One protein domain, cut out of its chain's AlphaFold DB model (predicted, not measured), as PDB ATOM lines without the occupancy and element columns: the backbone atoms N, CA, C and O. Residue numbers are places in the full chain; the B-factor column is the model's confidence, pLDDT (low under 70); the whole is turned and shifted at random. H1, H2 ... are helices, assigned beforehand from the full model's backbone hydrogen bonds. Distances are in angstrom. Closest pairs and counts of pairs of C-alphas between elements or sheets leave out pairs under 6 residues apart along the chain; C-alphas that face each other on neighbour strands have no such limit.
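Overview. This is residues 10 to 63 of the 92 residues of an uncharacterized protein of Oscillatoriales cyanobacterium CG2_30_44_21 (UniProt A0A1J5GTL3). Two small lobes stand at opposite ends of a rod: H1 and H2 fold into a helical hairpin at one end, and H3 to H5 make the other lobe, with H4 folded back beside H3 and short H5 at H3's beginning. Between the lobes the chain stands free over residues 28 to 33, of which 28 and 29 belong to H2. The printed part has 54 residues with five named helices, H1 to H5 in order, and no named strand: all helix. It is loose, with a radius of gyration of the C-alphas of 13.9 A, and spans 40 by 18 by 15 A.

Arrangement. Start with H1, residues 10 to 17, which touches H2, residues 20 to 29; their closest C-alphas, of Leu 14 and Met 23, are 6.0 A apart. This hairpin runs opposite ways at a shallow tilt of 6 degrees. Next comes H3, residues 35 to 44, apart from both H1 and H2. H4, residues 50 to 56, is close to H3 but not clearly touching; their closest C-alphas, of Ala 39 and Val 53, are 6.8 A apart. H3 and H4 run opposite ways at a shallow tilt of 32 degrees. H5, residues 59 to 62, touches H3; their closest C-alphas, of Arg 36 and Leu 62, are 4.9 A apart. H4 and H5 meet only through their link. In H1, H2, H3 and H4 every O i to N i+4 pair is within hydrogen-bond range; H5 is too short for such a pair.

Along the chain. Find C-alpha 10 at (233.577, 228.352, 117.420); from there H1 runs 10.5 A to C-alpha 17. H2 and H3 each run 14.2 A from first to last C-alpha, H3 from C-alpha 35 at (216.057, 235.476, 127.660). H4 runs 10.2 A, and H5 runs 5.5 A to C-alpha 62 at (211.103, 230.137, 128.614).

Size, cuts and confidence. Look to Glu 17 and Gly 46 for the two C-alphas farthest apart, 41.4 A. The printed part has no cut, and its four links between helices are tight. Mean pLDDT of the printed part is 88.0, and no printed residue is under 70.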
ATOM      1  N   VAL A  10     234.411 229.546 117.609       88.94
ATOM      2  CA  VAL A  10     233.577 228.352 117.420       88.94
ATOM      3  C   VAL A  10     232.191 228.763 116.932       88.94
ATOM      4  O   VAL A  10     231.668 228.187 115.975       88.94
ATOM      5  N   PHE A  11     231.610 229.803 117.525       90.00
ATOM      6  CA  PHE A  11     230.328 230.351 117.116       90.00
ATOM      7  C   PHE A  11     230.391 230.964 115.716       90.00
ATOM      8  O   PHE A  11     229.483 230.733 114.916       90.00
ATOM      9  N   ARG A  12     231.481 231.668 115.364       90.81
ATOM     10  CA  ARG A  12     231.709 232.148 113.985       90.81
ATOM     11  C   ARG A  12     231.671 230.996 112.991       90.81
ATOM     12  O   ARG A  12     230.953 231.085 112.000       90.81
ATOM     13  N   GLN A  13     232.377 229.903 113.273       91.81
ATOM     14  CA  GLN A  13     232.372 228.731 112.399       91.81
ATOM     15  C   GLN A  13     230.967 228.133 112.248       91.81
ATOM     16  O   GLN A  13     230.557 227.766 111.146       91.81
ATOM     17  N   LEU A  14     230.197 228.080 113.338       92.06
ATOM     18  CA  LEU A  14     228.818 227.588 113.322       92.06
ATOM     19  C   LEU A  14     227.871 228.477 112.507       92.06
ATOM     20  O   LEU A  14     226.940 227.946 111.908       92.06
ATOM     21  N   ILE A  15     228.109 229.789 112.443       88.50
ATOM     22  CA  ILE A  15     227.349 230.700 111.573       88.50
ATOM     23  C   ILE A  15     227.631 230.405 110.094       88.50
ATOM     24  O   ILE A  15     226.705 230.420 109.284       88.50
ATOM     25  N   TYR A  16     228.893 230.151 109.735       92.25
ATOM     26  CA  TYR A  16     229.285 229.963 108.335       92.25
ATOM     27  C   TYR A  16     228.962 228.571 107.790       92.25
ATOM     28  O   TYR A  16     228.530 228.444 106.647       92.25
ATOM     29  N   GLU A  17     229.179 227.530 108.589       92.44
ATOM     30  CA  GLU A  17     229.156 226.139 108.115       92.44
ATOM     31  C   GLU A  17     228.251 225.228 108.952       92.44
ATOM     32  O   GLU A  17     228.005 224.075 108.594       92.44
ATOM     33  N   GLY A  18     227.765 225.726 110.088       89.56
ATOM     34  CA  GLY A  18     226.951 224.964 111.019       89.56
ATOM     35  C   GLY A  18     225.459 224.993 110.703       89.56
ATOM     36  O   GLY A  18     224.950 225.702 109.839       89.56
ATOM     37  N   THR A  19     224.724 224.191 111.464       92.50
ATOM     38  CA  THR A  19     223.259 224.195 111.485       92.50
ATOM     39  C   THR A  19     222.745 224.939 112.711       92.50
ATOM     40  O   THR A  19     223.369 224.920 113.774       92.50
ATOM     41  N   VAL A  20     221.530 225.489 112.620       85.88
ATOM     42  CA  VAL A  20     220.826 226.108 113.761       85.88
ATOM     43  C   VAL A  20     220.745 225.159 114.968       85.88
ATOM     44  O   VAL A  20     220.801 225.601 116.114       85.88
ATOM     45  N   THR A  21     220.667 223.844 114.744       88.19
ATOM     46  CA  THR A  21     220.671 222.833 115.813       88.19
ATOM     47  C   THR A  21     222.026 222.722 116.513       88.19
ATOM     48  O   THR A  21     222.070 222.628 117.739       88.19
ATOM     49  N   GLN A  22     223.133 222.724 115.764       87.50
ATOM     50  CA  GLN A  22     224.481 222.732 116.348       87.50
ATOM     51  C   GLN A  22     224.740 224.036 117.103       87.50
ATOM     52  O   GLN A  22     225.277 223.999 118.203       87.50
ATOM     53  N   MET A  23     224.270 225.156 116.558       88.44
ATOM     54  CA  MET A  23     224.368 226.470 117.185       88.44
ATOM     55  C   MET A  23     223.596 226.527 118.512       88.44
ATOM     56  O   MET A  23     224.160 226.889 119.538       88.44
ATOM     57  N   ASN A  24     222.342 226.059 118.537       84.38
ATOM     58  CA  ASN A  24     221.561 225.945 119.774       84.38
ATOM     59  C   ASN A  24     222.208 225.004 120.796       84.38
ATOM     60  O   ASN A  24     222.129 225.250 121.997       84.38
ATOM     61  N   ARG A  25     222.832 223.910 120.344       84.62
ATOM     62  CA  ARG A  25     223.556 223.006 121.242       84.62
ATOM     63  C   ARG A  25     224.750 223.713 121.877       84.62
ATOM     64  O   ARG A  25     224.870 223.666 123.092       84.62
ATOM     65  N   TYR A  26     225.554 224.401 121.071       87.69
ATOM     66  CA  TYR A  26     226.717 225.143 121.546       87.69
ATOM     67  C   TYR A  26     226.334 226.223 122.561       87.69
ATOM     68  O   TYR A  26     226.886 226.259 123.654       87.69
ATOM     69  N   LEU A  27     225.310 227.031 122.258       84.25
ATOM     70  CA  LEU A  27     224.793 228.042 123.188       84.25
ATOM     71  C   LEU A  27     224.372 227.424 124.531       84.25
ATOM     72  O   LEU A  27     224.705 227.955 125.586       84.25
ATOM     73  N   ASN A  28     223.699 226.269 124.510       81.19
ATOM     74  CA  ASN A  28     223.331 225.555 125.737       81.19
ATOM     75  C   ASN A  28     224.537 225.005 126.521       81.19
ATOM     76  O   ASN A  28     224.415 224.829 127.732       81.19
ATOM     77  N   GLU A  29     225.655 224.692 125.859       83.94
ATOM     78  CA  GLU A  29     226.880 224.191 126.501       83.94
ATOM     79  C   GLU A  29     227.650 225.304 127.217       83.94
ATOM     80  O   GLU A  29     228.173 225.069 128.304       83.94
ATOM     81  N   ILE A  30     227.676 226.514 126.654       83.94
ATOM     82  CA  ILE A  30     228.410 227.661 127.217       83.94
ATOM     83  C   ILE A  30     227.608 228.470 128.251       83.94
ATOM     84  O   ILE A  30     228.034 229.553 128.636       83.94
ATOM     85  N   GLU A  31     226.438 227.976 128.672       72.94
ATOM     86  CA  GLU A  31     225.528 228.660 129.608       72.94
ATOM     87  C   GLU A  31     225.245 230.127 129.233       72.94
ATOM     88  O   GLU A  31     225.230 231.008 130.090       72.94
ATOM     89  N   PHE A  32     225.007 230.400 127.946       79.00
ATOM     90  CA  PHE A  32     224.782 231.765 127.468       79.00
ATOM     91  C   PHE A  32     223.630 232.482 128.197       79.00
ATOM     92  O   PHE A  32     222.641 231.860 128.613       79.00
ATOM     93  N   ASP A  33     223.733 233.812 128.288       77.50
ATOM     94  CA  ASP A  33     222.733 234.681 128.913       77.50
ATOM     95  C   ASP A  33     221.439 234.742 128.091       77.50
ATOM     96  O   ASP A  33     221.157 235.683 127.347       77.50
ATOM     97  N   SER A  34     220.627 233.701 128.247       82.69
ATOM     98  CA  SER A  34     219.370 233.570 127.525       82.69
ATOM     99  C   SER A  34     218.278 234.492 128.065       82.69
ATOM    100  O   SER A  34     218.242 234.840 129.254       82.69
ATOM    101  N   PHE A  35     217.277 234.781 127.231       86.81
ATOM    102  CA  PHE A  35     216.057 235.476 127.660       86.81
ATOM    103  C   PHE A  35     215.417 234.870 128.914       86.81
ATOM    104  O   PHE A  35     214.934 235.602 129.781       86.81
ATOM    105  N   ARG A  36     215.435 233.539 129.040       86.06
ATOM    106  CA  ARG A  36     214.920 232.824 130.212       86.06
ATOM    107  C   ARG A  36     215.691 233.182 131.480       86.06
ATOM    108  O   ARG A  36     215.071 233.461 132.504       86.06
ATOM    109  N   VAL A  37     217.021 233.150 131.422       87.62
ATOM    110  CA  VAL A  37     217.890 233.445 132.573       87.62
ATOM    111  C   VAL A  37     217.703 234.897 133.004       87.62
ATOM    112  O   VAL A  37     217.419 235.160 134.174       87.62
ATOM    113  N   ALA A  38     217.722 235.826 132.048       88.94
ATOM    114  CA  ALA A  38     217.479 237.240 132.309       88.94
ATOM    115  C   ALA A  38     216.076 237.503 132.887       88.94
ATOM    116  O   ALA A  38     215.919 238.343 133.774       88.94
ATOM    117  N   ALA A  39     215.048 236.791 132.413       90.31
ATOM    118  CA  ALA A  39     213.695 236.894 132.950       90.31
ATOM    119  C   ALA A  39     213.615 236.418 134.401       90.31
ATOM    120  O   ALA A  39     213.076 237.138 135.238       90.31
ATOM    121  N   ILE A  40     214.199 235.260 134.718       90.56
ATOM    122  CA  ILE A  40     214.242 234.728 136.087       90.56
ATOM    123  C   ILE A  40     214.957 235.708 137.020       90.56
ATOM    124  O   ILE A  40     214.433 236.027 138.085       90.56
ATOM    125  N   ALA A  41     216.113 236.232 136.611       91.69
ATOM    126  CA  ALA A  41     216.865 237.192 137.413       91.69
ATOM    127  C   ALA A  41     216.042 238.455 137.719       91.69
ATOM    128  O   ALA A  41     215.991 238.905 138.862       91.69
ATOM    129  N   LYS A  42     215.343 239.002 136.716       91.88
ATOM    130  CA  LYS A  42     214.527 240.216 136.877       91.88
ATOM    131  C   LYS A  42     213.261 239.989 137.697       91.88
ATOM    132  O   LYS A  42     212.880 240.882 138.450       91.88
ATOM    133  N   LEU A  43     212.636 238.817 137.567       93.75
ATOM    134  CA  LEU A  43     211.504 238.410 138.401       93.75
ATOM    135  C   LEU A  43     211.936 238.283 139.865       93.75
ATOM    136  O   LEU A  43     211.298 238.856 140.741       93.75
ATOM    137  N   ASN A  44     213.060 237.609 140.122       95.12
ATOM    138  CA  ASN A  44     213.603 237.445 141.473       95.12
ATOM    139  C   ASN A  44     214.016 238.781 142.105       95.12
ATOM    140  O   ASN A  44     213.911 238.945 143.316       95.12
ATOM    141  N   ALA A  45     214.461 239.742 141.294       95.25
ATOM    142  CA  ALA A  45     214.775 241.095 141.743       95.25
ATOM    143  C   ALA A  45     213.532 241.992 141.931       95.25
ATOM    144  O   ALA A  45     213.670 243.125 142.385       95.25
ATOM    145  N   GLY A  46     212.333 241.531 141.552       94.38
ATOM    146  CA  GLY A  46     211.098 242.319 141.616       94.38
ATOM    147  C   GLY A  46     211.046 243.497 140.636       94.38
ATOM    148  O   GLY A  46     210.222 244.392 140.797       94.38
ATOM    149  N   ILE A  47     211.924 243.519 139.626       95.62
ATOM    150  CA  ILE A  47     212.030 244.615 138.645       95.62
ATOM    151  C   ILE A  47     211.015 244.433 137.501       95.62
ATOM    152  O   ILE A  47     210.725 245.373 136.767       95.62
ATOM    153  N   THR A  48     210.480 243.221 137.327       94.56
ATOM    154  CA  THR A  48     209.447 242.910 136.328       94.56
ATOM    155  C   THR A  48     208.445 241.898 136.878       94.56
ATOM    156  O   THR A  48     208.745 241.212 137.856       94.56
ATOM    157  N   THR A  49     207.278 241.772 136.239       95.00
ATOM    158  CA  THR A  49     206.260 240.764 136.582       95.00
ATOM    159  C   THR A  49     206.162 239.641 135.555       95.00
ATOM    160  O   THR A  49     206.605 239.750 134.409       95.00
ATOM    161  N   THR A  50     205.528 238.538 135.949       92.88
ATOM    162  CA  THR A  50     205.245 237.404 135.063       92.88
ATOM    163  C   THR A  50     204.448 237.819 133.828       92.88
ATOM    164  O   THR A  50     204.741 237.370 132.722       92.88
ATOM    165  N   GLU A  51     203.482 238.722 133.975       93.75
ATOM    166  CA  GLU A  51     202.636 239.207 132.881       93.75
ATOM    167  C   GLU A  51     203.411 240.095 131.910       93.75
ATOM    168  O   GLU A  51     203.110 240.113 130.721       93.75
ATOM    169  N   GLU A  52     204.380 240.873 132.393       91.81
ATOM    170  CA  GLU A  52     205.259 241.672 131.535       91.81
ATOM    171  C   GLU A  52     206.180 240.778 130.709       91.81
ATOM    172  O   GLU A  52     206.291 240.957 129.495       91.81
ATOM    173  N   VAL A  53     206.770 239.760 131.340       92.06
ATOM    174  CA  VAL A  53     207.614 238.770 130.659       92.06
ATOM    175  C   VAL A  53     206.822 238.043 129.572       92.06
ATOM    176  O   VAL A  53     207.277 237.965 128.432       92.06
ATOM    177  N   LEU A  54     205.615 237.565 129.884       91.12
ATOM    178  CA  LEU A  54     204.775 236.819 128.941       91.12
ATOM    179  C   LEU A  54     204.182 237.681 127.816       91.12
ATOM    180  O   LEU A  54     203.789 237.137 126.785       91.12
ATOM    181  N   ARG A  55     204.113 239.008 127.987       91.56
ATOM    182  CA  ARG A  55     203.713 239.941 126.920       91.56
ATOM    183  C   ARG A  55     204.820 240.177 125.895       91.56
ATOM    184  O   ARG A  55     204.516 240.508 124.754       91.56
ATOM    185  N   VAL A  56     206.082 240.034 126.299       88.75
ATOM    186  CA  VAL A  56     207.251 240.363 125.466       88.75
ATOM    187  C   VAL A  56     207.936 239.115 124.911       88.75
ATOM    188  O   VAL A  56     208.511 239.173 123.826       88.75
ATOM    189  N   LEU A  57     207.880 237.988 125.624       86.19
ATOM    190  CA  LEU A  57     208.533 236.746 125.219       86.19
ATOM    191  C   LEU A  57     207.519 235.660 124.839       86.19
ATOM    192  O   LEU A  57     206.563 235.415 125.580       86.19
ATOM    193  N   PRO A  58     207.748 234.931 123.733       85.50
ATOM    194  CA  PRO A  58     206.972 233.738 123.436       85.50
ATOM    195  C   PRO A  58     207.251 232.658 124.488       85.50
ATOM    196  O   PRO A  58     208.365 232.542 125.000       85.50
ATOM    197  N   ARG A  59     206.260 231.801 124.771       82.62
ATOM    198  CA  ARG A  59     206.409 230.718 125.766       82.62
ATOM    199  C   ARG A  59     207.611 229.817 125.479       82.62
ATOM    200  O   ARG A  59     208.267 229.380 126.416       82.62
ATOM    201  N   SER A  60     207.924 229.583 124.203       79.94
ATOM    202  CA  SER A  60     209.090 228.806 123.764       79.94
ATOM    203  C   SER A  60     210.421 229.356 124.285       79.94
ATOM    204  O   SER A  60     211.296 228.561 124.604       79.94
ATOM    205  N   ALA A  61     210.558 230.675 124.457       77.44
ATOM    206  CA  ALA A  61     211.773 231.303 124.980       77.44
ATOM    207  C   ALA A  61     212.005 231.036 126.480       77.44
ATOM    208  O   ALA A  61     213.087 231.306 126.991       77.44
ATOM    209  N   LEU A  62     211.007 230.502 127.196       81.50
ATOM    210  CA  LEU A  62     211.103 230.137 128.614       81.50
ATOM    211  C   LEU A  62     211.367 228.638 128.831       81.50
ATOM    212  O   LEU A  62     211.650 228.220 129.960       81.50
ATOM    213  N   TYR A  63     211.291 227.821 127.776       79.31
ATOM    214  CA  TYR A  63     211.570 226.391 127.860       79.31
ATOM    215  C   TYR A  63     213.063 226.121 127.705       79.31
ATOM    216  O   TYR A  63     213.694 226.533 126.737       79.31
TER     217      TYR A  63